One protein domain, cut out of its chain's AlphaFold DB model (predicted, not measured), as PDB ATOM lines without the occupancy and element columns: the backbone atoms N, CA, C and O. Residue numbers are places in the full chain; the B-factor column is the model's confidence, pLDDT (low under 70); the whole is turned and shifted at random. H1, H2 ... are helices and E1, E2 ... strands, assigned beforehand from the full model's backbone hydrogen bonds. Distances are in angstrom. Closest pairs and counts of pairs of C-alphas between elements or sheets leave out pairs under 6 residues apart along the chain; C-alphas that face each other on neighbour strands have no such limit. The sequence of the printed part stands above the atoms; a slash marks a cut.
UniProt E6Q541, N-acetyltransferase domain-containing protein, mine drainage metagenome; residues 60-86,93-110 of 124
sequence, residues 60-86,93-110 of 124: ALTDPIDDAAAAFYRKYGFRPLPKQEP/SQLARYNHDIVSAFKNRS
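Overview. This is residues 60 to 86 and 93 to 110 of the 124 residues of the protein "N-acetyltransferase domain-containing protein" of mine drainage metagenome (UniProt E6Q541). The printed part is an elongated rod of two separate lobes: at one end strand E1, helix H1 and a long loop of residues 75 to 86, at the other the short helix H2 followed by the longer helix H3, whose residues 105 to 110 stick out. In the first lobe the chain runs out along E1, turns, and comes back through H1. The printed part has 45 residues, with one named strand and three named helices in the order E1, H1, H2, H3, and its class is mostly helix. It is only just extended, close to loose, with a radius of gyration of the C-alphas of 14.2 A, and spans 40 by 20 by 13 A.

Along the chain. E1 is residues 60 to 62, beginning at C-alpha 60 (134.839, 171.905, 145.633). H1 is residues 67 to 74, 10.3 A from first to last C-alpha, and begins at (128.229, 189.393, 146.443). H2 is residues 93 to 98, 9.3 A long. H3 is residues 100 to 110, 15.7 A long, and its last C-alpha is at (134.835, 148.894, 147.765).

Arrangement. E1 pairs with no named strand. E1 and H1 are apart, though they follow each other in the chain. Both are also apart from H2 and H3. H2 and H3 are close but not clearly touching, the closest C-alphas being those of Ala 96 and Val 103, 6.4 A apart. Their lines stand at a steep tilt of 64 degrees, and they run opposite ways. In H1 and H3 every O i to N i+4 pair is within hydrogen-bond range; in H2 it is 1 of 2.

Size, cuts and confidence. The two C-alphas farthest apart are those of Asp 67 and Ser 110, at 41.1 A. Residues 87 to 92 are not printed, and C-alphas 86 and 93 are 21.8 A apart across this cut. The links E1 to H1 and H2 to H3 are tight. Mean pLDDT of the printed part is 89.3, with residues 109 to 110 under 70.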
ATOM      1  N   ALA A  60     135.422 171.198 146.764       96.62
ATOM      2  CA  ALA A  60     134.839 171.905 145.633       96.62
ATOM      3  C   ALA A  60     135.058 173.419 145.794       96.62
ATOM      4  O   ALA A  60     134.919 173.948 146.897       96.62
ATOM      5  N   LEU A  61     135.398 174.102 144.706       96.94
ATOM      6  CA  LEU A  61     135.675 175.534 144.622       96.94
ATOM      7  C   LEU A  61     134.636 176.222 143.737       96.94
ATOM      8  O   LEU A  61     134.055 175.589 142.860       96.94
ATOM      9  N   THR A  62     134.435 177.519 143.924       97.06
ATOM     10  CA  THR A  62     133.670 178.370 143.003       97.06
ATOM     11  C   THR A  62     134.225 179.786 143.042       97.06
ATOM     12  O   THR A  62     134.702 180.234 144.086       97.06
ATOM     13  N   ASP A  63     134.095 180.493 141.925       96.31
ATOM     14  CA  ASP A  63     134.428 181.911 141.796       96.31
ATOM     15  C   ASP A  63     133.118 182.693 141.597       96.31
ATOM     16  O   ASP A  63     132.597 182.740 140.481       96.31
ATOM     17  N   PRO A  64     132.491 183.213 142.673       95.81
ATOM     18  CA  PRO A  64     131.250 183.971 142.548       95.81
ATOM     19  C   PRO A  64     131.464 185.242 141.723       95.81
ATOM     20  O   PRO A  64     132.470 185.926 141.892       95.81
ATOM     21  N   ILE A  65     130.498 185.566 140.861       94.75
ATOM     22  CA  ILE A  65     130.560 186.763 140.010       94.75
ATOM     23  C   ILE A  65     130.274 188.058 140.785       94.75
ATOM     24  O   ILE A  65     130.757 189.120 140.405       94.75
ATOM     25  N   ASP A  66     129.502 187.970 141.869       95.12
ATOM     26  CA  ASP A  66     129.112 189.095 142.713       95.12
ATOM     27  C   ASP A  66     128.820 188.652 144.163       95.12
ATOM     28  O   ASP A  66     128.829 187.461 144.508       95.12
ATOM     29  N   ASP A  67     128.542 189.628 145.030       96.19
ATOM     30  CA  ASP A  67     128.229 189.393 146.443       96.19
ATOM     31  C   ASP A  67     126.926 188.613 146.648       96.19
ATOM     32  O   ASP A  67     126.800 187.856 147.617       96.19
ATOM     33  N   ALA A  68     125.960 188.748 145.733       95.25
ATOM     34  CA  ALA A  68     124.706 188.007 145.789       95.25
ATOM     35  C   ALA A  68     124.947 186.505 145.558       95.25
ATOM     36  O   ALA A  68     124.445 185.668 146.319       95.25
ATOM     37  N   ALA A  69     125.776 186.157 144.574       95.94
ATOM     38  CA  ALA A  69     126.240 184.802 144.323       95.94
ATOM     39  C   ALA A  69     127.084 184.285 145.495       95.94
ATOM     40  O   ALA A  69     126.865 183.165 145.963       95.94
ATOM     41  N   ALA A  70     127.996 185.099 146.040       96.75
ATOM     42  CA  ALA A  70     128.794 184.710 147.200       96.75
ATOM     43  C   ALA A  70     127.907 184.393 148.418       96.75
ATOM     44  O   ALA A  70     128.079 183.361 149.074       96.75
ATOM     45  N   ALA A  71     126.908 185.235 148.700       97.00
ATOM     46  CA  ALA A  71     125.924 185.006 149.753       97.00
ATOM     47  C   ALA A  71     125.073 183.756 149.488       97.00
ATOM     48  O   ALA A  71     124.787 183.004 150.421       97.00
ATOM     49  N   PHE A  72     124.696 183.497 148.232       96.62
ATOM     50  CA  PHE A  72     124.004 182.270 147.844       96.62
ATOM     51  C   PHE A  72     124.836 181.026 148.183       96.62
ATOM     52  O   PHE A  72     124.334 180.157 148.891       96.62
ATOM     53  N   TYR A  73     126.107 180.958 147.773       97.12
ATOM     54  CA  TYR A  73     126.973 179.808 148.059       97.12
ATOM     55  C   TYR A  73     127.250 179.622 149.557       97.12
ATOM     56  O   TYR A  73     127.230 178.491 150.051       97.12
ATOM     57  N   ARG A  74     127.452 180.711 150.314       96.50
ATOM     58  CA  ARG A  74     127.692 180.651 151.771       96.50
ATOM     59  C   ARG A  74     126.551 179.965 152.533       96.50
ATOM     60  O   ARG A  74     126.822 179.240 153.488       96.50
ATOM     61  N   LYS A  75     125.297 180.079 152.070       95.31
ATOM     62  CA  LYS A  75     124.139 179.354 152.645       95.31
ATOM     63  C   LYS A  75     124.279 177.829 152.572       95.31
ATOM     64  O   LYS A  75     123.679 177.128 153.377       95.31
ATOM     65  N   TYR A  76     125.084 177.321 151.640       93.94
ATOM     66  CA  TYR A  76     125.362 175.891 151.459       93.94
ATOM     67  C   TYR A  76     126.644 175.437 152.160       93.94
ATOM     68  O   TYR A  76     127.104 174.314 151.962       93.94
ATOM     69  N   GLY A  77     127.232 176.302 152.990       93.94
ATOM     70  CA  GLY A  77     128.424 175.992 153.769       93.94
ATOM     71  C   GLY A  77     129.738 176.193 153.018       93.94
ATOM     72  O   GLY A  77     130.775 175.750 153.521       93.94
ATOM     73  N   PHE A  78     129.710 176.857 151.857       96.31
ATOM     74  CA  PHE A  78     130.919 177.399 151.241       96.31
ATOM     75  C   PHE A  78     131.515 178.501 152.118       96.31
ATOM     76  O   PHE A  78     130.793 179.276 152.751       96.31
ATOM     77  N   ARG A  79     132.842 178.590 152.138       96.38
ATOM     78  CA  ARG A  79     133.604 179.549 152.944       96.38
ATOM     79  C   ARG A  79     134.686 180.206 152.090       96.38
ATOM     80  O   ARG A  79     135.130 179.572 151.134       96.38
ATOM     81  N   PRO A  80     135.122 181.435 152.414       96.19
ATOM     82  CA  PRO A  80     136.236 182.069 151.719       96.19
ATOM     83  C   PRO A  80     137.482 181.187 151.720       96.19
ATOM     84  O   PRO A  80     137.822 180.586 152.743       96.19
ATOM     85  N   LEU A  81     138.158 181.117 150.575       92.62
ATOM     86  CA  LEU A  81     139.489 180.537 150.487       92.62
ATOM     87  C   LEU A  81     140.499 181.577 150.995       92.62
ATOM     88  O   LEU A  81     140.608 182.649 150.394       92.62
ATOM     89  N   PRO A  82     141.228 181.303 152.096       87.38
ATOM     90  CA  PRO A  82     142.134 182.285 152.675       87.38
ATOM     91  C   PRO A  82     143.143 182.795 151.647       87.38
ATOM     92  O   PRO A  82     143.752 182.001 150.932       87.38
ATOM     93  N   LYS A  83     143.343 184.117 151.607       88.00
ATOM     94  CA  LYS A  83     144.275 184.806 150.692       88.00
ATOM     95  C   LYS A  83     143.925 184.699 149.197       88.00
ATOM     96  O   LYS A  83     144.746 185.085 148.372       88.00
ATOM     97  N   GLN A  84     142.742 184.191 148.840       87.19
ATOM     98  CA  GLN A  84     142.295 184.051 147.446       87.19
ATOM     99  C   GLN A  84     140.848 184.525 147.242       87.19
ATOM    100  O   GLN A  84     140.138 184.017 146.378       87.19
ATOM    101  N   GLU A  85     140.385 185.484 148.040       85.94
ATOM    102  CA  GLU A  85     139.067 186.095 147.843       85.94
ATOM    103  C   GLU A  85     138.947 186.709 146.430       85.94
ATOM    104  O   GLU A  85     139.937 187.235 145.917       85.94
ATOM    105  N   PRO A  86     137.773 186.620 145.768       92.38
ATOM    106  CA  PRO A  86     136.464 186.198 146.288       92.38
ATOM    107  C   PRO A  86     136.189 184.684 146.219       92.38
ATOM    108  O   PRO A  86     135.060 184.255 146.467       92.38
ATOM    109  N   SER A  93     134.950 166.546 152.909       92.06
ATOM    110  CA  SER A  93     134.510 166.024 154.209       92.06
ATOM    111  C   SER A  93     133.206 166.664 154.696       92.06
ATOM    112  O   SER A  93     132.394 165.995 155.331       92.06
ATOM    113  N   GLN A  94     132.974 167.939 154.378       92.56
ATOM    114  CA  GLN A  94     131.723 168.623 154.689       92.56
ATOM    115  C   GLN A  94     130.607 168.180 153.731       92.56
ATOM    116  O   GLN A  94     129.501 167.909 154.189       92.56
ATOM    117  N   LEU A  95     130.897 168.017 152.434       90.94
ATOM    118  CA  LEU A  95     129.938 167.466 151.462       90.94
ATOM    119  C   LEU A  95     129.475 166.054 151.834       90.94
ATOM    120  O   LEU A  95     128.283 165.757 151.758       90.94
ATOM    121  N   ALA A  96     130.404 165.209 152.279       88.25
ATOM    122  CA  ALA A  96     130.137 163.843 152.712       88.25
ATOM    123  C   ALA A  96     129.144 163.778 153.885       88.25
ATOM    124  O   ALA A  96     128.310 162.878 153.928       88.25
ATOM    125  N   ARG A  97     129.175 164.756 154.805       85.06
ATOM    126  CA  ARG A  97     128.232 164.827 155.938       85.06
ATOM    127  C   ARG A  97     126.787 165.047 155.493       85.06
ATOM    128  O   ARG A  97     125.882 164.515 156.123       85.06
ATOM    129  N   TYR A  98     126.569 165.806 154.418       83.50
ATOM    130  CA  TYR A  98     125.226 166.092 153.898       83.50
ATOM    131  C   TYR A  98     124.697 165.023 152.930       83.50
ATOM    132  O   TYR A  98     123.513 165.038 152.612       83.50
ATOM    133  N   ASN A  99     125.553 164.112 152.455       84.06
ATOM    134  CA  ASN A  99     125.229 163.113 151.430       84.06
ATOM    135  C   ASN A  99     125.632 161.707 151.896       84.06
ATOM    136  O   ASN A  99     126.391 160.996 151.231       84.06
ATOM    137  N   HIS A 100     125.165 161.336 153.089       80.56
ATOM    138  CA  HIS A 100     125.492 160.055 153.714       80.56
ATOM    139  C   HIS A 100     125.141 158.861 152.811       80.56
ATOM    140  O   HIS A 100     125.899 157.898 152.747       80.56
ATOM    141  N   ASP A 101     124.052 158.955 152.048       83.94
ATOM    142  CA  ASP A 101     123.626 157.970 151.050       83.94
ATOM    143  C   ASP A 101     124.708 157.680 149.995       83.94
ATOM    144  O   ASP A 101     125.020 156.518 149.727       83.94
ATOM    145  N   ILE A 102     125.341 158.724 149.445       81.31
ATOM    146  CA  ILE A 102     126.422 158.587 148.455       81.31
ATOM    147  C   ILE A 102     127.643 157.907 149.082       81.31
ATOM    148  O   ILE A 102     128.251 157.023 148.474       81.31
ATOM    149  N   VAL A 103     127.992 158.294 150.309       82.00
ATOM    150  CA  VAL A 103     129.141 157.734 151.033       82.00
ATOM    151  C   VAL A 103     128.916 156.257 151.361       82.00
ATOM    152  O   VAL A 103     129.814 155.441 151.159       82.00
ATOM    153  N   SER A 104     127.722 155.894 151.835       82.50
ATOM    154  CA  SER A 104     127.350 154.504 152.112       82.50
ATOM    155  C   SER A 104     127.399 153.643 150.850       82.50
ATOM    156  O   SER A 104     127.979 152.559 150.875       82.50
ATOM    157  N   ALA A 105     126.863 154.142 149.733       79.88
ATOM    158  CA  ALA A 105     126.905 153.434 148.457       79.88
ATOM    159  C   ALA A 105     128.343 153.208 147.958       79.88
ATOM    160  O   ALA A 105     128.648 152.137 147.436       79.88
ATOM    161  N   PHE A 106     129.236 154.186 148.144       83.06
ATOM    162  CA  PHE A 106     130.648 154.047 147.786       83.06
ATOM    163  C   PHE A 106     131.350 152.976 148.634       83.06
ATOM    164  O   PHE A 106     131.990 152.083 148.084       83.06
ATOM    165  N   LYS A 107     131.159 152.999 149.962       80.62
ATOM    166  CA  LYS A 107     131.741 152.004 150.883       80.62
ATOM    167  C   LYS A 107     131.307 150.571 150.557       80.62
ATOM    168  O   LYS A 107     132.145 149.677 150.574       80.62
ATOM    169  N   ASN A 108     130.038 150.367 150.192       76.31
ATOM    170  CA  ASN A 108     129.525 149.047 149.800       76.31
ATOM    171  C   ASN A 108     130.098 148.526 148.471       76.31
ATOM    172  O   ASN A 108     130.060 147.323 148.224       76.31
ATOM    173  N   ARG A 109     130.621 149.400 147.600       65.62
ATOM    174  CA  ARG A 109     131.254 148.997 146.332       65.62
ATOM    175  C   ARG A 109     132.744 148.685 146.480       65.62
ATOM    176  O   ARG A 109     133.270 147.925 145.675       65.62
ATOM    177  N   SER A 110     133.419 149.203 147.509       55.59
ATOM    178  CA  SER A 110     134.835 148.894 147.765       55.59
ATOM    179  C   SER A 110     135.088 147.437 148.175       55.59
ATOM    180  O   SER A 110     136.192 146.948 147.974       55.59
TER     181      SER A 110